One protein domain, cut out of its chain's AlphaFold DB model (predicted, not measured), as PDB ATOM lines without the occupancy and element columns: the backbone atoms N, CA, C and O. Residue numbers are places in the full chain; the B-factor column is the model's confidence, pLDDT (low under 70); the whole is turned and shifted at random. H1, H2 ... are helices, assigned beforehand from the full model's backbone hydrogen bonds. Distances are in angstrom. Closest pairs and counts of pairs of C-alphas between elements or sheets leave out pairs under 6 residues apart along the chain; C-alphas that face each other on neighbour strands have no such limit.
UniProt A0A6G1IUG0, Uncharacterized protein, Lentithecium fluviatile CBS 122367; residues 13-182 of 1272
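AT A GLANCE: This is residues 13 to 182 of the 1272 residues of an uncharacterized protein of Lentithecium fluviatile CBS 122367 (UniProt A0A6G1IUG0). Two helical hairpins, H2 with H3 and H4 with H5, make a corner; short H1 packs on H2. The printed part has 170 residues, with named helices H1 to H5 in order: all helix. It is extended, radius of gyration of the C-alphas 26.7 A, spanning 87 by 48 by 25 A.

HOW THE PARTS SIT: Start at H1, residues 13 to 19, in a hairpin with H2, residues 30 to 57. H3, residues 63 to 94, touches H2, closest C-alphas Ile 73 and Ile 43, 7.3 A. H4, residues 97 to 131, only just touches H3, only at the corner, with 3 pairs of C-alphas within 8 A. H5, residues 137 to 181, touches H4, closest C-alphas Val 150 and Lys 118, 6.3 A. In H1 and H3 every O i to N i+4 pair is within hydrogen-bond range.

IN THESE COORDINATES: Find C-alpha 13 at (37.003, -0.963, -50.290), where H1 begins; H5, 67.1 A long, ends at C-alpha 181, (43.015, 18.085, -50.315).

THE WHOLE: The printed part has no cut; residues 158 to 182, among others, are under pLDDT 70.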
ATOM      1  N   ALA A  13      36.807   0.246 -49.496       92.25
ATOM      2  CA  ALA A  13      37.003  -0.963 -50.290       92.25
ATOM      3  C   ALA A  13      35.803  -1.913 -50.164       92.25
ATOM      4  O   ALA A  13      35.264  -2.330 -51.179       92.25
ATOM      5  N   ALA A  14      35.319  -2.167 -48.941       92.19
ATOM      6  CA  ALA A  14      34.116  -2.975 -48.730       92.19
ATOM      7  C   ALA A  14      32.861  -2.334 -49.355       92.19
ATOM      8  O   ALA A  14      32.026  -3.047 -49.902       92.19
ATOM      9  N   LEU A  15      32.745  -0.999 -49.323       92.62
ATOM     10  CA  LEU A  15      31.669  -0.287 -50.019       92.62
ATOM     11  C   LEU A  15      31.757  -0.494 -51.542       92.62
ATOM     12  O   LEU A  15      30.751  -0.805 -52.168       92.62
ATOM     13  N   LEU A  16      32.949  -0.386 -52.139       93.19
ATOM     14  CA  LEU A  16      33.140  -0.663 -53.568       93.19
ATOM     15  C   LEU A  16      32.896  -2.116 -53.948       93.19
ATOM     16  O   LEU A  16      32.349  -2.349 -55.016       93.19
ATOM     17  N   ASP A  17      33.300  -3.075 -53.120       92.06
ATOM     18  CA  ASP A  17      33.067  -4.491 -53.400       92.06
ATOM     19  C   ASP A  17      31.553  -4.800 -53.401       92.06
ATOM     20  O   ASP A  17      31.094  -5.548 -54.259       92.06
ATOM     21  N   ILE A  18      30.764  -4.151 -52.531       91.12
ATOM     22  CA  ILE A  18      29.287  -4.218 -52.534       91.12
ATOM     23  C   ILE A  18      28.687  -3.521 -53.768       91.12
ATOM     24  O   ILE A  18      27.790  -4.069 -54.400       91.12
ATOM     25  N   LEU A  19      29.173  -2.328 -54.134       88.62
ATOM     26  CA  LEU A  19      28.655  -1.552 -55.277       88.62
ATOM     27  C   LEU A  19      29.144  -2.061 -56.650       88.62
ATOM     28  O   LEU A  19      28.659  -1.599 -57.681       88.62
ATOM     29  N   ARG A  20      30.114  -2.985 -56.680       90.25
ATOM     30  CA  ARG A  20      30.620  -3.664 -57.888       90.25
ATOM     31  C   ARG A  20      30.089  -5.091 -58.054       90.25
ATOM     32  O   ARG A  20      30.392  -5.713 -59.071       90.25
ATOM     33  N   ASP A  21      29.342  -5.625 -57.088       89.38
ATOM     34  CA  ASP A  21      28.737  -6.950 -57.213       89.38
ATOM     35  C   ASP A  21      27.510  -6.886 -58.137       89.38
ATOM     36  O   ASP A  21      26.445  -6.406 -57.751       89.38
ATOM     37  N   GLU A  22      27.652  -7.402 -59.364       70.06
ATOM     38  CA  GLU A  22      26.579  -7.487 -60.368       70.06
ATOM     39  C   GLU A  22      25.337  -8.267 -59.878       70.06
ATOM     40  O   GLU A  22      24.281  -8.199 -60.507       70.06
ATOM     41  N   ALA A  23      25.431  -9.007 -58.762       64.25
ATOM     42  CA  ALA A  23      24.288  -9.658 -58.123       64.25
ATOM     43  C   ALA A  23      23.363  -8.692 -57.352       64.25
ATOM     44  O   ALA A  23      22.233  -9.074 -57.031       64.25
ATOM     45  N   LEU A  24      23.806  -7.464 -57.051       68.44
ATOM     46  CA  LEU A  24      23.031  -6.456 -56.325       68.44
ATOM     47  C   LEU A  24      22.605  -5.316 -57.271       68.44
ATOM     48  O   LEU A  24      23.456  -4.563 -57.742       68.44
ATOM     49  N   PRO A  25      21.297  -5.143 -57.556       62.88
ATOM     50  CA  PRO A  25      20.813  -4.135 -58.499       62.88
ATOM     51  C   PRO A  25      20.798  -2.734 -57.865       62.88
ATOM     52  O   PRO A  25      19.748  -2.212 -57.488       62.88
ATOM     53  N   PHE A  26      21.978  -2.129 -57.740       72.31
ATOM     54  CA  PHE A  26      22.147  -0.717 -57.412       72.31
ATOM     55  C   PHE A  26      22.439   0.082 -58.687       72.31
ATOM     56  O   PHE A  26      23.523  -0.057 -59.257       72.31
ATOM     57  N   ASP A  27      21.531   0.979 -59.086       73.00
ATOM     58  CA  ASP A  27      21.791   2.014 -60.102       73.00
ATOM     59  C   ASP A  27      22.752   3.085 -59.541       73.00
ATOM     60  O   ASP A  27      22.399   4.233 -59.273       73.00
ATOM     61  N   THR A  28      23.997   2.672 -59.308       80.94
ATOM     62  CA  THR A  28      25.085   3.519 -58.813       80.94
ATOM     63  C   THR A  28      25.661   4.300 -59.986       80.94
ATOM     64  O   THR A  28      26.086   3.697 -60.976       80.94
ATOM     65  N   ALA A  29      25.714   5.631 -59.901       84.38
ATOM     66  CA  ALA A  29      26.292   6.419 -60.984       84.38
ATOM     67  C   ALA A  29      27.793   6.086 -61.149       84.38
ATOM     68  O   ALA A  29      28.497   5.955 -60.142       84.38
ATOM     69  N   PRO A  30      28.327   5.987 -62.384       84.00
ATOM     70  CA  PRO A  30      29.751   5.718 -62.606       84.00
ATOM     71  C   PRO A  30      30.675   6.703 -61.873       84.00
ATOM     72  O   PRO A  30      31.683   6.297 -61.300       84.00
ATOM     73  N   ASP A  31      30.277   7.976 -61.810       84.00
ATOM     74  CA  ASP A  31      30.962   9.035 -61.067       84.00
ATOM     75  C   ASP A  31      31.093   8.742 -59.561       84.00
ATOM     76  O   ASP A  31      32.091   9.130 -58.955       84.00
ATOM     77  N   ASP A  32      30.128   8.056 -58.939       84.69
ATOM     78  CA  ASP A  32      30.211   7.674 -57.525       84.69
ATOM     79  C   ASP A  32      31.212   6.530 -57.319       84.69
ATOM     80  O   ASP A  32      32.024   6.580 -56.394       84.69
ATOM     81  N   LEU A  33      31.229   5.540 -58.221       89.88
ATOM     82  CA  LEU A  33      32.229   4.467 -58.203       89.88
ATOM     83  C   LEU A  33      33.652   5.032 -58.352       89.88
ATOM     84  O   LEU A  33      34.540   4.655 -57.585       89.88
ATOM     85  N   ASP A  34      33.864   5.978 -59.271       88.62
ATOM     86  CA  ASP A  34      35.155   6.655 -59.459       88.62
ATOM     87  C   ASP A  34      35.544   7.522 -58.242       88.62
ATOM     88  O   ASP A  34      36.709   7.526 -57.826       88.62
ATOM     89  N   ARG A  35      34.585   8.216 -57.607       87.00
ATOM     90  CA  ARG A  35      34.816   8.984 -56.365       87.00
ATOM     91  C   ARG A  35      35.222   8.082 -55.198       87.00
ATOM     92  O   ARG A  35      36.151   8.423 -54.460       87.00
ATOM     93  N   ILE A  36      34.579   6.925 -55.033       88.69
ATOM     94  CA  ILE A  36      34.913   5.985 -53.954       88.69
ATOM     95  C   ILE A  36      36.247   5.267 -54.252       88.69
ATOM     96  O   ILE A  36      37.040   5.056 -53.334       88.69
ATOM     97  N   ASP A  37      36.578   4.966 -55.515       91.75
ATOM     98  CA  ASP A  37      37.867   4.343 -55.884       91.75
ATOM     99  C   ASP A  37      39.043   5.320 -55.707       91.75
ATOM    100  O   ASP A  37      40.120   4.954 -55.214       91.75
ATOM    101  N   TYR A  38      38.800   6.613 -55.955       91.81
ATOM    102  CA  TYR A  38      39.699   7.691 -55.544       91.81
ATOM    103  C   TYR A  38      39.876   7.741 -54.014       91.81
ATOM    104  O   TYR A  38      41.010   7.857 -53.534       91.81
ATOM    105  N   ALA A  39      38.797   7.602 -53.234       86.69
ATOM    106  CA  ALA A  39      38.861   7.580 -51.770       86.69
ATOM    107  C   ALA A  39      39.669   6.378 -51.237       86.69
ATOM    108  O   ALA A  39      40.581   6.574 -50.424       86.69
ATOM    109  N   VAL A  40      39.440   5.162 -51.757       91.88
ATOM    110  CA  VAL A  40      40.272   3.972 -51.474       91.88
ATOM    111  C   VAL A  40      41.735   4.245 -51.800       91.88
ATOM    112  O   VAL A  40      42.610   4.036 -50.956       91.88
ATOM    113  N   SER A  41      42.012   4.772 -52.994       91.00
ATOM    114  CA  SER A  41      43.366   5.107 -53.437       91.00
ATOM    115  C   SER A  41      44.051   6.117 -52.505       91.00
ATOM    116  O   SER A  41      45.254   6.014 -52.239       91.00
ATOM    117  N   ARG A  42      43.298   7.073 -51.945       90.69
ATOM    118  CA  ARG A  42      43.820   8.078 -51.008       90.69
ATOM    119  C   ARG A  42      44.075   7.508 -49.612       90.69
ATOM    120  O   ARG A  42      45.163   7.731 -49.077       90.69
ATOM    121  N   ILE A  43      43.153   6.719 -49.056       91.25
ATOM    122  CA  ILE A  43      43.349   6.015 -47.775       91.25
ATOM    123  C   ILE A  43      44.525   5.029 -47.871       91.25
ATOM    124  O   ILE A  43      45.380   4.990 -46.981       91.25
ATOM    125  N   ALA A  44      44.642   4.280 -48.973       89.75
ATOM    126  CA  ALA A  44      45.771   3.387 -49.228       89.75
ATOM    127  C   ALA A  44      47.111   4.148 -49.271       89.75
ATOM    128  O   ALA A  44      48.099   3.704 -48.680       89.75
ATOM    129  N   HIS A  45      47.145   5.330 -49.899       89.81
ATOM    130  CA  HIS A  45      48.329   6.188 -49.921       89.81
ATOM    131  C   HIS A  45      48.699   6.725 -48.525       89.81
ATOM    132  O   HIS A  45      49.872   6.687 -48.149       89.81
ATOM    133  N   LEU A  46      47.719   7.150 -47.716       87.94
ATOM    134  CA  LEU A  46      47.944   7.551 -46.319       87.94
ATOM    135  C   LEU A  46      48.515   6.392 -45.487       87.94
ATOM    136  O   LEU A  46      49.530   6.563 -44.808       87.94
ATOM    137  N   ARG A  47      47.938   5.187 -45.608       92.25
ATOM    138  CA  ARG A  47      48.427   3.961 -44.949       92.25
ATOM    139  C   ARG A  47      49.858   3.599 -45.378       92.25
ATOM    140  O   ARG A  47      50.673   3.235 -44.529       92.25
ATOM    141  N   ALA A  48      50.204   3.755 -46.658       88.69
ATOM    142  CA  ALA A  48      51.556   3.511 -47.178       88.69
ATOM    143  C   ALA A  48      52.592   4.546 -46.689       88.69
ATOM    144  O   ALA A  48      53.716   4.181 -46.317       88.69
ATOM    145  N   ASN A  49      52.214   5.826 -46.631       86.12
ATOM    146  CA  ASN A  49      53.063   6.894 -46.100       86.12
ATOM    147  C   ASN A  49      53.297   6.711 -44.592       86.12
ATOM    148  O   ASN A  49      54.442   6.750 -44.142       86.12
ATOM    149  N   TYR A  50      52.250   6.391 -43.827       86.56
ATOM    150  CA  TYR A  50      52.336   6.037 -42.406       86.56
ATOM    151  C   TYR A  50      53.256   4.825 -42.161       86.56
ATOM    152  O   TYR A  50      54.151   4.882 -41.316       86.56
ATOM    153  N   ALA A  51      53.135   3.757 -42.959       80.75
ATOM    154  CA  ALA A  51      54.028   2.594 -42.887       80.75
ATOM    155  C   ALA A  51      55.497   2.919 -43.243       80.75
ATOM    156  O   ALA A  51      56.414   2.204 -42.827       80.75
ATOM    157  N   THR A  52      55.736   3.992 -44.001       79.81
ATOM    158  CA  THR A  52      57.077   4.498 -44.330       79.81
ATOM    159  C   THR A  52      57.630   5.375 -43.201       79.81
ATOM    160  O   THR A  52      58.777   5.193 -42.800       79.81
ATOM    161  N   PHE A  53      56.801   6.242 -42.612       77.88
ATOM    162  CA  PHE A  53      57.131   7.034 -41.421       77.88
ATOM    163  C   PHE A  53      57.528   6.141 -40.232       77.88
ATOM    164  O   PHE A  53      58.581   6.343 -39.623       77.88
ATOM    165  N   LEU A  54      56.757   5.073 -39.989       79.81
ATOM    166  CA  LEU A  54      57.062   4.011 -39.022       79.81
ATOM    167  C   LEU A  54      58.482   3.451 -39.193       79.81
ATOM    168  O   LEU A  54      59.234   3.372 -38.225       79.81
ATOM    169  N   LYS A  55      58.879   3.108 -40.427       79.94
ATOM    170  CA  LYS A  55      60.215   2.556 -40.726       79.94
ATOM    171  C   LYS A  55      61.354   3.534 -40.425       79.94
ATOM    172  O   LYS A  55      62.457   3.082 -40.133       79.94
ATOM    173  N   CYS A  56      61.098   4.843 -40.454       71.50
ATOM    174  CA  CYS A  56      62.077   5.868 -40.089       71.50
ATOM    175  C   CYS A  56      62.161   6.128 -38.571       71.50
ATOM    176  O   CYS A  56      63.236   6.472 -38.084       71.50
ATOM    177  N   HIS A  57      61.069   5.957 -37.813       67.12
ATOM    178  CA  HIS A  57      60.989   6.354 -36.393       67.12
ATOM    179  C   HIS A  57      61.267   5.246 -35.356       67.12
ATOM    180  O   HIS A  57      61.311   5.535 -34.162       67.12
ATOM    181  N   ILE A  58      61.543   4.002 -35.772       58.78
ATOM    182  CA  ILE A  58      61.828   2.846 -34.882       58.78
ATOM    183  C   ILE A  58      63.021   3.056 -33.911       58.78
ATOM    184  O   ILE A  58      63.174   2.306 -32.949       58.78
ATOM    185  N   CYS A  59      63.839   4.096 -34.100       51.75
ATOM    186  CA  CYS A  59      64.982   4.426 -33.240       51.75
ATOM    187  C   CYS A  59      64.691   5.448 -32.112       51.75
ATOM    188  O   CYS A  59      65.644   5.927 -31.495       51.75
ATOM    189  N   GLY A  60      63.430   5.820 -31.835       52.81
ATOM    190  CA  GLY A  60      63.090   6.828 -30.814       52.81
ATOM    191  C   GLY A  60      61.792   6.564 -30.035       52.81
ATOM    192  O   GLY A  60      60.866   5.932 -30.531       52.81
ATOM    193  N   ASN A  61      61.708   7.094 -28.806       51.12
ATOM    194  CA  ASN A  61      60.622   6.847 -27.838       51.12
ATOM    195  C   ASN A  61      59.291   7.585 -28.157       51.12
ATOM    196  O   ASN A  61      58.680   8.168 -27.267       51.12
ATOM    197  N   GLN A  62      58.829   7.582 -29.412       54.75
ATOM    198  CA  GLN A  62      57.616   8.297 -29.867       54.75
ATOM    199  C   GLN A  62      56.426   7.371 -30.198       54.75
ATOM    200  O   GLN A  62      55.536   7.729 -30.968       54.75
ATOM    201  N   ALA A  63      56.371   6.185 -29.583       59.19
ATOM    202  CA  ALA A  63      55.298   5.205 -29.791       59.19
ATOM    203  C   ALA A  63      53.847   5.743 -29.642       59.19
ATOM    204  O   ALA A  63      53.006   5.318 -30.436       59.19
ATOM    205  N   PRO A  64      53.513   6.677 -28.718       64.44
ATOM    206  CA  PRO A  64      52.130   7.153 -28.565       64.44
ATOM    207  C   PRO A  64      51.579   7.879 -29.803       64.44
ATOM    208  O   PRO A  64      50.466   7.598 -30.242       64.44
ATOM    209  N   GLN A  65      52.376   8.766 -30.412       66.00
ATOM    210  CA  GLN A  65      51.961   9.565 -31.576       66.00
ATOM    211  C   GLN A  65      51.687   8.689 -32.809       66.00
ATOM    212  O   GLN A  65      50.789   8.970 -33.600       66.00
ATOM    213  N   VAL A  66      52.435   7.590 -32.938       74.25
ATOM    214  CA  VAL A  66      52.279   6.610 -34.018       74.25
ATOM    215  C   VAL A  66      50.930   5.884 -33.915       74.25
ATOM    216  O   VAL A  66      50.245   5.735 -34.923       74.25
ATOM    217  N   MET A  67      50.497   5.495 -32.711       73.00
ATOM    218  CA  MET A  67      49.192   4.842 -32.521       73.00
ATOM    219  C   MET A  67      48.021   5.791 -32.822       73.00
ATOM    220  O   MET A  67      47.080   5.393 -33.506       73.00
ATOM    221  N   HIS A  68      48.109   7.053 -32.391       78.44
ATOM    222  CA  HIS A  68      47.072   8.063 -32.635       78.44
ATOM    223  C   HIS A  68      46.851   8.342 -34.134       78.44
ATOM    224  O   HIS A  68      45.715   8.332 -34.602       78.44
ATOM    225  N   MET A  69      47.921   8.470 -34.931       78.12
ATOM    226  CA  MET A  69      47.791   8.665 -36.386       78.12
ATOM    227  C   MET A  69      47.133   7.471 -37.102       78.12
ATOM    228  O   MET A  69      46.458   7.659 -38.112       78.12
ATOM    229  N   ARG A  70      47.278   6.247 -36.576       84.75
ATOM    230  CA  ARG A  70      46.560   5.074 -37.099       84.75
ATOM    231  C   ARG A  70      45.067   5.098 -36.758       84.75
ATOM    232  O   ARG A  70      44.284   4.629 -37.579       84.75
ATOM    233  N   HIS A  71      44.691   5.630 -35.592       82.88
ATOM    234  CA  HIS A  71      43.288   5.810 -35.205       82.88
ATOM    235  C   HIS A  71      42.585   6.740 -36.195       82.88
ATOM    236  O   HIS A  71      41.695   6.290 -36.910       82.88
ATOM    237  N   MET A  72      43.105   7.964 -36.358       85.19
ATOM    238  CA  MET A  72      42.530   8.979 -37.250       85.19
ATOM    239  C   MET A  72      42.322   8.474 -38.688       85.19
ATOM    240  O   MET A  72      41.293   8.746 -39.292       85.19
ATOM    241  N   ILE A  73      43.262   7.701 -39.251       89.69
ATOM    242  CA  ILE A  73      43.123   7.160 -40.619       89.69
ATOM    243  C   ILE A  73      41.956   6.162 -40.734       89.69
ATOM    244  O   ILE A  73      41.280   6.138 -41.760       89.69
ATOM    245  N   ASN A  74      41.719   5.334 -39.713       86.44
ATOM    246  CA  ASN A  74      40.588   4.401 -39.691       86.44
ATOM    247  C   ASN A  74      39.260   5.119 -39.393       86.44
ATOM    248  O   ASN A  74      38.222   4.768 -39.938       86.44
ATOM    249  N   GLU A  75      39.307   6.132 -38.536       86.19
ATOM    250  CA  GLU A  75      38.174   6.945 -38.100       86.19
ATOM    251  C   GLU A  75      37.604   7.777 -39.258       86.19
ATOM    252  O   GLU A  75      36.415   7.660 -39.559       86.19
ATOM    253  N   ILE A  76      38.475   8.476 -40.000       85.62
ATOM    254  CA  ILE A  76      38.158   9.189 -41.252       85.62
ATOM    255  C   ILE A  76      37.553   8.243 -42.298       85.62
ATOM    256  O   ILE A  76      36.602   8.618 -42.983       85.62
ATOM    257  N   GLU A  77      38.067   7.015 -42.423       94.31
ATOM    258  CA  GLU A  77      37.475   6.013 -43.316       94.31
ATOM    259  C   GLU A  77      36.069   5.603 -42.838       94.31
ATOM    260  O   GLU A  77      35.136   5.609 -43.634       94.31
ATOM    261  N   SER A  78      35.876   5.342 -41.540       87.00
ATOM    262  CA  SER A  78      34.574   4.928 -40.990       87.00
ATOM    263  C   SER A  78      33.485   6.006 -41.068       87.00
ATOM    264  O   SER A  78      32.308   5.681 -41.217       87.00
ATOM    265  N   LEU A  79      33.853   7.284 -40.931       86.12
ATOM    266  CA  LEU A  79      32.928   8.417 -41.027       86.12
ATOM    267  C   LEU A  79      32.583   8.693 -42.490       86.12
ATOM    268  O   LEU A  79      31.411   8.824 -42.835       86.12
ATOM    269  N   GLY A  80      33.596   8.694 -43.359       89.50
ATOM    270  CA  GLY A  80      33.415   8.879 -44.792       89.50
ATOM    271  C   GLY A  80      32.528   7.805 -45.425       89.50
ATOM    272  O   GLY A  80      31.613   8.136 -46.173       89.50
ATOM    273  N   VAL A  81      32.727   6.529 -45.076       89.56
ATOM    274  CA  VAL A  81      31.890   5.434 -45.593       89.56
ATOM    275  C   VAL A  81      30.447   5.545 -45.099       89.56
ATOM    276  O   VAL A  81      29.534   5.390 -45.905       89.56
ATOM    277  N   ARG A  82      30.214   5.886 -43.822       85.12
ATOM    278  CA  ARG A  82      28.853   6.109 -43.294       85.12
ATOM    279  C   ARG A  82      28.144   7.283 -43.977       85.12
ATOM    280  O   ARG A  82      26.979   7.148 -44.336       85.12
ATOM    281  N   GLY A  83      28.848   8.389 -44.234       87.06
ATOM    282  CA  GLY A  83      28.312   9.511 -45.016       87.06
ATOM    283  C   GLY A  83      27.942   9.117 -46.452       87.06
ATOM    284  O   GLY A  83      26.881   9.491 -46.943       87.06
ATOM    285  N   TRP A  84      28.772   8.296 -47.102       88.69
ATOM    286  CA  TRP A  84      28.490   7.767 -48.440       88.69
ATOM    287  C   TRP A  84      27.302   6.798 -48.474       88.69
ATOM    288  O   TRP A  84      26.469   6.911 -49.369       88.69
ATOM    289  N   VAL A  85      27.179   5.890 -47.496       86.44
ATOM    290  CA  VAL A  85      26.000   5.014 -47.368       86.44
ATOM    291  C   VAL A  85      24.736   5.858 -47.183       86.44
ATOM    292  O   VAL A  85      23.790   5.684 -47.945       86.44
ATOM    293  N   LYS A  86      24.743   6.833 -46.263       84.75
ATOM    294  CA  LYS A  86      23.599   7.730 -46.028       84.75
ATOM    295  C   LYS A  86      23.193   8.499 -47.293       84.75
ATOM    296  O   LYS A  86      22.023   8.473 -47.652       84.75
ATOM    297  N   SER A  87      24.153   9.064 -48.034       81.06
ATOM    298  CA  SER A  87      23.875   9.771 -49.296       81.06
ATOM    299  C   SER A  87      23.276   8.864 -50.383       81.06
ATOM    300  O   SER A  87      22.394   9.293 -51.126       81.06
ATOM    301  N   LEU A  88      23.707   7.600 -50.476       81.25
ATOM    302  CA  LEU A  88      23.120   6.623 -51.405       81.25
ATOM    303  C   LEU A  88      21.695   6.215 -50.992       81.25
ATOM    304  O   LEU A  88      20.852   5.959 -51.851       81.25
ATOM    305  N   GLU A  89      21.397   6.184 -49.692       80.94
ATOM    306  CA  GLU A  89      20.042   5.943 -49.187       80.94
ATOM    307  C   GLU A  89      19.117   7.151 -49.388       80.94
ATOM    308  O   GLU A  89      17.967   6.971 -49.783       80.94
ATOM    309  N   GLU A  90      19.626   8.370 -49.213       77.81
ATOM    310  CA  GLU A  90      18.905   9.622 -49.476       77.81
ATOM    311  C   GLU A  90      18.578   9.777 -50.965       77.81
ATOM    312  O   GLU A  90      17.416   9.976 -51.316       77.81
ATOM    313  N   ARG A  91      19.543   9.560 -51.873       74.00
ATOM    314  CA  ARG A  91      19.257   9.561 -53.321       74.00
ATOM    315  C   ARG A  91      18.241   8.487 -53.727       74.00
ATOM    316  O   ARG A  91      17.466   8.710 -54.651       74.00
ATOM    317  N   ARG A  92      18.191   7.349 -53.026       74.69
ATOM    318  CA  ARG A  92      17.167   6.312 -53.246       74.69
ATOM    319  C   ARG A  92      15.779   6.712 -52.725       74.69
ATOM    320  O   ARG A  92      14.790   6.225 -53.262       74.69
ATOM    321  N   MET A  93      15.694   7.570 -51.707       73.00
ATOM    322  CA  MET A  93      14.428   8.137 -51.222       73.00
ATOM    323  C   MET A  93      13.873   9.191 -52.190       73.00
ATOM    324  O   MET A  93      12.671   9.207 -52.434       73.00
ATOM    325  N   TYR A  94      14.744  10.035 -52.751       74.75
ATOM    326  CA  TYR A  94      14.352  11.172 -53.595       74.75
ATOM    327  C   TYR A  94      14.389  10.908 -55.109       74.75
ATOM    328  O   TYR A  94      14.068  11.805 -55.871       74.75
ATOM    329  N   GLY A  95      14.760   9.710 -55.570       72.25
ATOM    330  CA  GLY A  95      14.737   9.329 -56.994       72.25
ATOM    331  C   GLY A  95      15.902   9.894 -57.817       72.25
ATOM    332  O   GLY A  95      16.585   9.143 -58.516       72.25
ATOM    333  N   SER A  96      16.187  11.189 -57.682       78.06
ATOM    334  CA  SER A  96      17.342  11.858 -58.278       78.06
ATOM    335  C   SER A  96      17.938  12.925 -57.355       78.06
ATOM    336  O   SER A  96      17.367  13.314 -56.338       78.06
ATOM    337  N   TYR A  97      19.127  13.409 -57.716       66.19
ATOM    338  CA  TYR A  97      19.763  14.531 -57.024       66.19
ATOM    339  C   TYR A  97      19.020  15.859 -57.286       66.19
ATOM    340  O   TYR A  97      18.913  16.682 -56.384       66.19
ATOM    341  N   GLU A  98      18.428  16.029 -58.476       69.69
ATOM    342  CA  GLU A  98      17.627  17.212 -58.835       69.69
ATOM    343  C   GLU A  98      16.301  17.270 -58.052       69.69
ATOM    344  O   GLU A  98      15.859  18.351 -57.673       69.69
ATOM    345  N   GLU A  99      15.677  16.121 -57.769       71.62
ATOM    346  CA  GLU A  99      14.502  16.011 -56.888       71.62
ATOM    347  C   GLU A  99      14.856  16.275 -55.413       71.62
ATOM    348  O   GLU A  99      14.068  16.886 -54.692       71.62
ATOM    349  N   MET A 100      16.053  15.879 -54.965       73.06
ATOM    350  CA  MET A 100      16.542  16.176 -53.612       73.06
ATOM    351  C   MET A 100      16.840  17.673 -53.420       73.06
ATOM    352  O   MET A 100      16.460  18.239 -52.396       73.06
ATOM    353  N   GLU A 101      17.473  18.334 -54.398       72.62
ATOM    354  CA  GLU A 101      17.661  19.793 -54.371       72.62
ATOM    355  C   GLU A 101      16.313  20.529 -54.440       72.62
ATOM    356  O   GLU A 101      16.096  21.456 -53.666       72.62
ATOM    357  N   GLN A 102      15.352  20.063 -55.251       76.38
ATOM    358  CA  GLN A 102      13.986  20.612 -55.263       76.38
ATOM    359  C   GLN A 102      13.266  20.460 -53.914       76.38
ATOM    360  O   GLN A 102      12.587  21.390 -53.485       76.38
ATOM    361  N   ALA A 103      13.417  19.330 -53.217       68.50
ATOM    362  CA  ALA A 103      12.835  19.140 -51.885       68.50
ATOM    363  C   ALA A 103      13.438  20.103 -50.842       68.50
ATOM    364  O   ALA A 103      12.712  20.639 -50.002       68.50
ATOM    365  N   LEU A 104      14.747  20.369 -50.924       70.88
ATOM    366  CA  LEU A 104      15.428  21.353 -50.077       70.88
ATOM    367  C   LEU A 104      15.009  22.795 -50.416       70.88
ATOM    368  O   LEU A 104      14.743  23.572 -49.500       70.88
ATOM    369  N   ASP A 105      14.872  23.142 -51.699       77.56
ATOM    370  CA  ASP A 105      14.377  24.454 -52.146       77.56
ATOM    371  C   ASP A 105      12.918  24.705 -51.728       77.56
ATOM    372  O   ASP A 105      12.569  25.832 -51.367       77.56
ATOM    373  N   VAL A 106      12.061  23.675 -51.748       76.50
ATOM    374  CA  VAL A 106      10.677  23.754 -51.246       76.50
ATOM    375  C   VAL A 106      10.666  23.973 -49.734       76.50
ATOM    376  O   VAL A 106      10.046  24.930 -49.276       76.50
ATOM    377  N   SER A 107      11.411  23.179 -48.959       69.06
ATOM    378  CA  SER A 107      11.474  23.349 -47.499       69.06
ATOM    379  C   SER A 107      12.078  24.705 -47.088       69.06
ATOM    380  O   SER A 107      11.616  25.352 -46.148       69.06
ATOM    381  N   SER A 108      13.055  25.209 -47.851       75.44
ATOM    382  CA  SER A 108      13.619  26.556 -47.690       75.44
ATOM    383  C   SER A 108      12.580  27.663 -47.948       75.44
ATOM    384  O   SER A 108      12.534  28.663 -47.226       75.44
ATOM    385  N   GLN A 109      11.688  27.475 -48.929       79.81
ATOM    386  CA  GLN A 109      10.564  28.386 -49.180       79.81
ATOM    387  C   GLN A 109       9.499  28.313 -48.076       79.81
ATOM    388  O   GLN A 109       9.024  29.361 -47.639       79.81
ATOM    389  N   GLU A 110       9.164  27.120 -47.576       75.31
ATOM    390  CA  GLU A 110       8.248  26.937 -46.436       75.31
ATOM    391  C   GLU A 110       8.755  27.678 -45.187       75.31
ATOM    392  O   GLU A 110       7.993  28.398 -44.540       75.31
ATOM    393  N   VAL A 111      10.059  27.605 -44.900       75.44
ATOM    394  CA  VAL A 111      10.705  28.354 -43.807       75.44
ATOM    395  C   VAL A 111      10.528  29.871 -43.950       75.44
ATOM    396  O   VAL A 111      10.202  30.544 -42.969       75.44
ATOM    397  N   GLU A 112      10.721  30.440 -45.141       81.38
ATOM    398  CA  GLU A 112      10.551  31.887 -45.348       81.38
ATOM    399  C   GLU A 112       9.073  32.324 -45.371       81.38
ATOM    400  O   GLU A 112       8.768  33.453 -44.972       81.38
ATOM    401  N   VAL A 113       8.141  31.432 -45.733       84.94
ATOM    402  CA  VAL A 113       6.692  31.644 -45.555       84.94
ATOM    403  C   VAL A 113       6.330  31.682 -44.067       84.94
ATOM    404  O   VAL A 113       5.720  32.657 -43.628       84.94
ATOM    405  N   LEU A 114       6.778  30.713 -43.264       75.69
ATOM    406  CA  LEU A 114       6.534  30.685 -41.812       75.69
ATOM    407  C   LEU A 114       7.149  31.910 -41.109       75.69
ATOM    408  O   LEU A 114       6.500  32.557 -40.288       75.69
ATOM    409  N   LYS A 115       8.365  32.323 -41.496       80.06
ATOM    410  CA  LYS A 115       8.994  33.575 -41.026       80.06
ATOM    411  C   LYS A 115       8.261  34.843 -41.476       80.06
ATOM    412  O   LYS A 115       8.499  35.909 -40.902       80.06
ATOM    413  N   LYS A 116       7.426  34.792 -42.519       89.19
ATOM    414  CA  LYS A 116       6.562  35.906 -42.944       89.19
ATOM    415  C   LYS A 116       5.263  35.919 -42.134       89.19
ATOM    416  O   LYS A 116       4.979  36.941 -41.518       89.19
ATOM    417  N   GLU A 117       4.566  34.788 -42.033       88.25
ATOM    418  CA  GLU A 117       3.347  34.640 -41.220       88.25
ATOM    419  C   GLU A 117       3.602  35.003 -39.747       88.25
ATOM    420  O   GLU A 117       2.869  35.795 -39.160       88.25
ATOM    421  N   LYS A 118       4.719  34.538 -39.172       84.81
ATOM    422  CA  LYS A 118       5.168  34.919 -37.825       84.81
ATOM    423  C   LYS A 118       5.337  36.434 -37.652       84.81
ATOM    424  O   LYS A 118       5.028  36.952 -36.584       84.81
ATOM    425  N   ARG A 119       5.855  37.152 -38.659       86.44
ATOM    426  CA  ARG A 119       6.007  38.620 -38.593       86.44
ATOM    427  C   ARG A 119       4.652  39.316 -38.642       86.44
ATOM    428  O   ARG A 119       4.415  40.199 -37.832       86.44
ATOM    429  N   GLU A 120       3.768  38.867 -39.526       89.69
ATOM    430  CA  GLU A 120       2.411  39.403 -39.670       89.69
ATOM    431  C   GLU A 120       1.602  39.203 -38.373       89.69
ATOM    432  O   GLU A 120       1.049  40.161 -37.837       89.69
ATOM    433  N   LEU A 121       1.663  38.011 -37.767       85.38
ATOM    434  CA  LEU A 121       1.032  37.734 -36.471       85.38
ATOM    435  C   LEU A 121       1.672  38.491 -35.292       85.38
ATOM    436  O   LEU A 121       0.968  38.842 -34.346       85.38
ATOM    437  N   LEU A 122       2.982  38.766 -35.317       81.69
ATOM    438  CA  LEU A 122       3.637  39.593 -34.294       81.69
ATOM    439  C   LEU A 122       3.244  41.074 -34.404       81.69
ATOM    440  O   LEU A 122       3.032  41.712 -33.371       81.69
ATOM    441  N   ASP A 123       3.097  41.608 -35.618       86.81
ATOM    442  CA  ASP A 123       2.598  42.970 -35.840       86.81
ATOM    443  C   ASP A 123       1.107  43.092 -35.453       86.81
ATOM    444  O   ASP A 123       0.703  44.102 -34.867       86.81
ATOM    445  N   ASP A 124       0.286  42.064 -35.689       84.56
ATOM    446  CA  ASP A 124      -1.108  42.011 -35.219       84.56
ATOM    447  C   ASP A 124      -1.208  41.902 -33.688       84.56
ATOM    448  O   ASP A 124      -1.968  42.647 -33.061       84.56
ATOM    449  N   VAL A 125      -0.402  41.044 -33.048       80.88
ATOM    450  CA  VAL A 125      -0.323  40.972 -31.578       80.88
ATOM    451  C   VAL A 125       0.158  42.305 -30.997       80.88
ATOM    452  O   VAL A 125      -0.435  42.775 -30.029       80.88
ATOM    453  N   GLY A 126       1.149  42.968 -31.601       81.31
ATOM    454  CA  GLY A 126       1.622  44.288 -31.168       81.31
ATOM    455  C   GLY A 126       0.559  45.390 -31.289       81.31
ATOM    456  O   GLY A 126       0.423  46.231 -30.393       81.31
ATOM    457  N   GLN A 127      -0.254  45.369 -32.350       81.38
ATOM    458  CA  GLN A 127      -1.405  46.268 -32.504       81.38
ATOM    459  C   GLN A 127      -2.491  45.998 -31.450       81.38
ATOM    460  O   GLN A 127      -3.001  46.942 -30.837       81.38
ATOM    461  N   LEU A 128      -2.807  44.727 -31.187       76.00
ATOM    462  CA  LEU A 128      -3.766  44.325 -30.155       76.00
ATOM    463  C   LEU A 128      -3.268  44.646 -28.739       76.00
ATOM    464  O   LEU A 128      -4.058  45.110 -27.920       76.00
ATOM    465  N   GLU A 129      -1.972  44.492 -28.450       76.88
ATOM    466  CA  GLU A 129      -1.348  44.921 -27.191       76.88
ATOM    467  C   GLU A 129      -1.473  46.436 -26.985       76.88
ATOM    468  O   GLU A 129      -1.908  46.880 -25.920       76.88
ATOM    469  N   CYS A 130      -1.202  47.238 -28.021       76.44
ATOM    470  CA  CYS A 130      -1.387  48.694 -27.978       76.44
ATOM    471  C   CYS A 130      -2.854  49.116 -27.759       76.44
ATOM    472  O   CYS A 130      -3.119  50.223 -27.276       76.44
ATOM    473  N   ALA A 131      -3.812  48.251 -28.099       75.25
ATOM    474  CA  ALA A 131      -5.237  48.462 -27.867       75.25
ATOM    475  C   ALA A 131      -5.750  47.853 -26.542       75.25
ATOM    476  O   ALA A 131      -6.809  48.263 -26.057       75.25
ATOM    477  N   PHE A 132      -5.015  46.918 -25.930       67.06
ATOM    478  CA  PHE A 132      -5.494  45.972 -24.910       67.06
ATOM    479  C   PHE A 132      -6.113  46.630 -23.666       67.06
ATOM    480  O   PHE A 132      -7.105  46.133 -23.126       67.06
ATOM    481  N   GLU A 133      -5.603  47.793 -23.240       67.31
ATOM    482  CA  GLU A 133      -6.180  48.591 -22.143       67.31
ATOM    483  C   GLU A 133      -7.626  49.062 -22.408       67.31
ATOM    484  O   GLU A 133      -8.330  49.432 -21.468       67.31
ATOM    485  N   ARG A 134      -8.073  49.069 -23.671       72.50
ATOM    486  CA  ARG A 134      -9.327  49.692 -24.128       72.50
ATOM    487  C   ARG A 134     -10.331  48.723 -24.756       72.50
ATOM    488  O   ARG A 134     -11.489  49.111 -24.901       72.50
ATOM    489  N   LEU A 135      -9.912  47.513 -25.130       73.12
ATOM    490  CA  LEU A 135     -10.790  46.529 -25.775       73.12
ATOM    491  C   LEU A 135     -11.750  45.844 -24.772       73.12
ATOM    492  O   LEU A 135     -11.380  45.671 -23.602       73.12
ATOM    493  N   PRO A 136     -12.965  45.434 -25.199       80.38
ATOM    494  CA  PRO A 136     -13.885  44.610 -24.412       80.38
ATOM    495  C   PRO A 136     -13.312  43.235 -24.035       80.38
ATOM    496  O   PRO A 136     -12.279  42.797 -24.535       80.38
ATOM    497  N   LEU A 137     -14.015  42.522 -23.146       67.69
ATOM    498  CA  LEU A 137     -13.544  41.238 -22.611       67.69
ATOM    499  C   LEU A 137     -13.432  40.125 -23.670       67.69
ATOM    500  O   LEU A 137     -12.604  39.234 -23.517       67.69
ATOM    501  N   GLU A 138     -14.259  40.176 -24.716       65.88
ATOM    502  CA  GLU A 138     -14.328  39.160 -25.775       65.88
ATOM    503  C   GLU A 138     -13.110  39.259 -26.712       65.88
ATOM    504  O   GLU A 138     -12.382  38.286 -26.875       65.88
ATOM    505  N   GLU A 139     -12.780  40.461 -27.193       72.75
ATOM    506  CA  GLU A 139     -11.604  40.723 -28.047       72.75
ATOM    507  C   GLU A 139     -10.264  40.405 -27.341       72.75
ATOM    508  O   GLU A 139      -9.254  40.105 -27.984       72.75
ATOM    509  N   ARG A 140     -10.239  40.398 -26.000       76.00
ATOM    510  CA  ARG A 140      -9.076  39.939 -25.217       76.00
ATOM    511  C   ARG A 140      -8.864  38.424 -25.280       76.00
ATOM    512  O   ARG A 140      -7.724  37.983 -25.141       76.00
ATOM    513  N   ALA A 141      -9.918  37.635 -25.497       71.81
ATOM    514  CA  ALA A 141      -9.796  36.193 -25.701       71.81
ATOM    515  C   ALA A 141      -9.170  35.878 -27.070       71.81
ATOM    516  O   ALA A 141      -8.300  35.012 -27.155       71.81
ATOM    517  N   ASP A 142      -9.524  36.635 -28.112       73.88
ATOM    518  CA  ASP A 142      -8.910  36.498 -29.439       73.88
ATOM    519  C   ASP A 142      -7.435  36.931 -29.437       73.88
ATOM    520  O   ASP A 142      -6.587  36.222 -29.979       73.88
ATOM    521  N   ALA A 143      -7.078  38.003 -28.720       72.38
ATOM    522  CA  ALA A 143      -5.673  38.368 -28.505       72.38
ATOM    523  C   ALA A 143      -4.875  37.261 -27.776       72.38
ATOM    524  O   ALA A 143      -3.723  36.993 -28.118       72.38
ATOM    525  N   ALA A 144      -5.478  36.574 -26.797       72.25
ATOM    526  CA  ALA A 144      -4.855  35.426 -26.129       72.25
ATOM    527  C   ALA A 144      -4.749  34.186 -27.039       72.25
ATOM    528  O   ALA A 144      -3.800  33.408 -26.917       72.25
ATOM    529  N   ARG A 145      -5.689  34.010 -27.977       78.50
ATOM    530  CA  ARG A 145      -5.661  32.950 -28.994       78.50
ATOM    531  C   ARG A 145      -4.547  33.175 -30.021       78.50
ATOM    532  O   ARG A 145      -3.835  32.227 -30.337       78.50
ATOM    533  N   LEU A 146      -4.356  34.416 -30.474       74.81
ATOM    534  CA  LEU A 146      -3.285  34.794 -31.404       74.81
ATOM    535  C   LEU A 146      -1.889  34.587 -30.799       74.81
ATOM    536  O   LEU A 146      -1.023  34.043 -31.480       74.81
ATOM    537  N   ARG A 147      -1.678  34.901 -29.507       75.81
ATOM    538  CA  ARG A 147      -0.416  34.561 -28.808       75.81
ATOM    539  C   ARG A 147      -0.078  33.071 -28.923       75.81
ATOM    540  O   ARG A 147       1.005  32.737 -29.384       75.81
ATOM    541  N   ARG A 148      -1.034  32.184 -28.614       75.69
ATOM    542  CA  ARG A 148      -0.832  30.723 -28.706       75.69
ATOM    543  C   ARG A 148      -0.485  30.251 -30.124       75.69
ATOM    544  O   ARG A 148       0.210  29.253 -30.268       75.69
ATOM    545  N   GLN A 149      -0.957  30.944 -31.162       78.88
ATOM    546  CA  GLN A 149      -0.599  30.641 -32.553       78.88
ATOM    547  C   GLN A 149       0.836  31.091 -32.884       78.88
ATOM    548  O   GLN A 149       1.567  30.350 -33.538       78.88
ATOM    549  N   VAL A 150       1.278  32.243 -32.365       78.94
ATOM    550  CA  VAL A 150       2.684  32.690 -32.449       78.94
ATOM    551  C   VAL A 150       3.624  31.734 -31.704       78.94
ATOM    552  O   VAL A 150       4.689  31.408 -32.227       78.94
ATOM    553  N   ASP A 151       3.229  31.241 -30.526       74.00
ATOM    554  CA  ASP A 151       4.024  30.294 -29.726       74.00
ATOM    555  C   ASP A 151       4.242  28.950 -30.453       74.00
ATOM    556  O   ASP A 151       5.336  28.385 -30.399       74.00
ATOM    557  N   LEU A 152       3.237  28.459 -31.189       78.88
ATOM    558  CA  LEU A 152       3.353  27.246 -32.012       78.88
ATOM    559  C   LEU A 152       4.278  27.455 -33.222       78.88
ATOM    560  O   LEU A 152       5.174  26.644 -33.455       78.88
ATOM    561  N   LEU A 153       4.136  28.572 -33.943       74.50
ATOM    562  CA  LEU A 153       5.013  28.906 -35.074       74.50
ATOM    563  C   LEU A 153       6.476  29.107 -34.638       74.50
ATOM    564  O   LEU A 153       7.396  28.756 -35.375       74.50
ATOM    565  N   LEU A 154       6.712  29.615 -33.423       73.50
ATOM    566  CA  LEU A 154       8.047  29.683 -32.813       73.50
ATOM    567  C   LEU A 154       8.667  28.292 -32.590       73.50
ATOM    568  O   LEU A 154       9.879  28.132 -32.749       73.50
ATOM    569  N   GLN A 155       7.858  27.287 -32.240       69.06
ATOM    570  CA  GLN A 155       8.317  25.909 -32.052       69.06
ATOM    571  C   GLN A 155       8.677  25.238 -33.389       69.06
ATOM    572  O   GLN A 155       9.708  24.565 -33.482       69.06
ATOM    573  N   GLU A 156       7.876  25.453 -34.434       73.62
ATOM    574  CA  GLU A 156       8.132  24.920 -35.781       73.62
ATOM    575  C   GLU A 156       9.343  25.594 -36.451       73.62
ATOM    576  O   GLU A 156      10.210  24.909 -36.997       73.62
ATOM    577  N   GLU A 157       9.489  26.918 -36.322       74.94
ATOM    578  CA  GLU A 157      10.676  27.634 -36.806       74.94
ATOM    579  C   GLU A 157      11.959  27.156 -36.098       74.94
ATOM    580  O   GLU A 157      13.010  27.028 -36.728       74.94
ATOM    581  N   GLY A 158      11.886  26.838 -34.799       69.62
ATOM    582  CA  GLY A 158      13.005  26.269 -34.042       69.62
ATOM    583  C   GLY A 158      13.468  24.908 -34.579       69.62
ATOM    584  O   GLY A 158      14.670  24.678 -34.724       69.62
ATOM    585  N   MET A 159      12.523  24.032 -34.936       59.53
ATOM    586  CA  MET A 159      12.806  22.727 -35.553       59.53
ATOM    587  C   MET A 159      13.485  22.869 -36.923       59.53
ATOM    588  O   MET A 159      14.452  22.161 -37.212       59.53
ATOM    589  N   LEU A 160      13.005  23.794 -37.757       62.28
ATOM    590  CA  LEU A 160      13.515  23.993 -39.117       62.28
ATOM    591  C   LEU A 160      14.872  24.718 -39.135       62.28
ATOM    592  O   LEU A 160      15.780  24.304 -39.858       62.28
ATOM    593  N   ASN A 161      15.069  25.733 -38.285       66.00
ATOM    594  CA  ASN A 161      16.364  26.405 -38.133       66.00
ATOM    595  C   ASN A 161      17.462  25.420 -37.672       66.00
ATOM    596  O   ASN A 161      18.580  25.478 -38.182       66.00
ATOM    597  N   TYR A 162      17.147  24.466 -36.781       61.00
ATOM    598  CA  TYR A 162      18.085  23.413 -36.362       61.00
ATOM    599  C   TYR A 162      18.523  22.509 -37.531       61.00
ATOM    600  O   TYR A 162      19.708  22.191 -37.665       61.00
ATOM    601  N   GLN A 163      17.592  22.132 -38.417       54.56
ATOM    602  CA  GLN A 163      17.917  21.365 -39.625       54.56
ATOM    603  C   GLN A 163      18.796  22.176 -40.592       54.56
ATOM    604  O   GLN A 163      19.783  21.652 -41.111       54.56
ATOM    605  N   GLN A 164      18.495  23.464 -40.784       61.50
ATOM    606  CA  GLN A 164      19.277  24.352 -41.649       61.50
ATOM    607  C   GLN A 164      20.708  24.576 -41.118       61.50
ATOM    608  O   GLN A 164      21.668  24.538 -41.892       61.50
ATOM    609  N   GLU A 165      20.882  24.732 -39.801       63.97
ATOM    610  CA  GLU A 165      22.200  24.851 -39.160       63.97
ATOM    611  C   GLU A 165      23.033  23.562 -39.307       63.97
ATOM    612  O   GLU A 165      24.243  23.615 -39.552       63.97
ATOM    613  N   TYR A 166      22.393  22.391 -39.207       52.69
ATOM    614  CA  TYR A 166      23.045  21.094 -39.402       52.69
ATOM    615  C   TYR A 166      23.585  20.919 -40.833       52.69
ATOM    616  O   TYR A 166      24.715  20.456 -41.008       52.69
ATOM    617  N   VAL A 167      22.833  21.352 -41.854       57.81
ATOM    618  CA  VAL A 167      23.291  21.337 -43.257       57.81
ATOM    619  C   VAL A 167      24.505  22.252 -43.453       57.81
ATOM    620  O   VAL A 167      25.537  21.793 -43.943       57.81
ATOM    621  N   GLN A 168      24.448  23.502 -42.979       62.75
ATOM    622  CA  GLN A 168      25.562  24.459 -43.112       62.75
ATOM    623  C   GLN A 168      26.853  23.969 -42.428       62.75
ATOM    624  O   GLN A 168      27.962  24.182 -42.933       62.75
ATOM    625  N   LYS A 169      26.735  23.257 -41.299       53.56
ATOM    626  CA  LYS A 169      27.873  22.612 -40.616       53.56
ATOM    627  C   LYS A 169      28.524  21.513 -41.463       53.56
ATOM    628  O   LYS A 169      29.753  21.399 -41.462       53.56
ATOM    629  N   LEU A 170      27.741  20.732 -42.210       47.03
ATOM    630  CA  LEU A 170      28.259  19.713 -43.130       47.03
ATOM    631  C   LEU A 170      28.962  20.344 -44.341       47.03
ATOM    632  O   LEU A 170      30.071  19.927 -44.680       47.03
ATOM    633  N   GLU A 171      28.384  21.385 -44.944       57.78
ATOM    634  CA  GLU A 171      28.996  22.123 -46.061       57.78
ATOM    635  C   GLU A 171      30.359  22.721 -45.671       57.78
ATOM    636  O   GLU A 171      31.358  22.528 -46.372       57.78
ATOM    637  N   ALA A 172      30.439  23.367 -44.504       56.19
ATOM    638  CA  ALA A 172      31.682  23.937 -43.982       56.19
ATOM    639  C   ALA A 172      32.767  22.873 -43.710       56.19
ATOM    640  O   ALA A 172      33.963  23.138 -43.887       56.19
ATOM    641  N   LEU A 173      32.379  21.658 -43.306       48.44
ATOM    642  CA  LEU A 173      33.300  20.527 -43.153       48.44
ATOM    643  C   LEU A 173      33.802  20.004 -44.506       48.44
ATOM    644  O   LEU A 173      35.000  19.734 -44.634       48.44
ATOM    645  N   VAL A 174      32.934  19.911 -45.517       53.03
ATOM    646  CA  VAL A 174      33.320  19.522 -46.885       53.03
ATOM    647  C   VAL A 174      34.304  20.535 -47.470       53.03
ATOM    648  O   VAL A 174      35.398  20.142 -47.878       53.03
ATOM    649  N   GLU A 175      34.003  21.835 -47.420       58.66
ATOM    650  CA  GLU A 175      34.895  22.872 -47.960       58.66
ATOM    651  C   GLU A 175      36.267  22.871 -47.254       58.66
ATOM    652  O   GLU A 175      37.324  23.012 -47.880       58.66
ATOM    653  N   ARG A 176      36.286  22.640 -45.932       48.88
ATOM    654  CA  ARG A 176      37.525  22.501 -45.149       48.88
ATOM    655  C   ARG A 176      38.354  21.288 -45.582       48.88
ATOM    656  O   ARG A 176      39.584  21.383 -45.618       48.88
ATOM    657  N   LEU A 177      37.714  20.170 -45.927       46.22
ATOM    658  CA  LEU A 177      38.385  18.976 -46.449       46.22
ATOM    659  C   LEU A 177      38.915  19.193 -47.874       46.22
ATOM    660  O   LEU A 177      40.046  18.792 -48.154       46.22
ATOM    661  N   GLU A 178      38.177  19.882 -48.748       57.22
ATOM    662  CA  GLU A 178      38.643  20.216 -50.102       57.22
ATOM    663  C   GLU A 178      39.863  21.147 -50.086       57.22
ATOM    664  O   GLU A 178      40.861  20.876 -50.765       57.22
ATOM    665  N   ARG A 179      39.847  22.188 -49.242       53.59
ATOM    666  CA  ARG A 179      41.001  23.081 -49.020       53.59
ATOM    667  C   ARG A 179      42.241  22.306 -48.543       53.59
ATOM    668  O   ARG A 179      43.351  22.578 -48.996       53.59
ATOM    669  N   LEU A 180      42.072  21.299 -47.678       46.06
ATOM    670  CA  LEU A 180      43.161  20.413 -47.232       46.06
ATOM    671  C   LEU A 180      43.605  19.397 -48.305       46.06
ATOM    672  O   LEU A 180      44.754  18.949 -48.292       46.06
ATOM    673  N   ALA A 181      42.729  19.038 -49.245       44.12
ATOM    674  CA  ALA A 181      43.015  18.085 -50.315       44.12
ATOM    675  C   ALA A 181      43.819  18.679 -51.487       44.12
ATOM    676  O   ALA A 181      44.338  17.911 -52.307       44.12
ATOM    677  N   ASN A 182      43.952  20.011 -51.576       55.44
ATOM    678  CA  ASN A 182      44.436  20.715 -52.768       55.44
ATOM    679  C   ASN A 182      45.821  21.393 -52.562       55.44
ATOM    680  O   ASN A 182      45.919  22.609 -52.394       55.44
TER     681      ASN A 182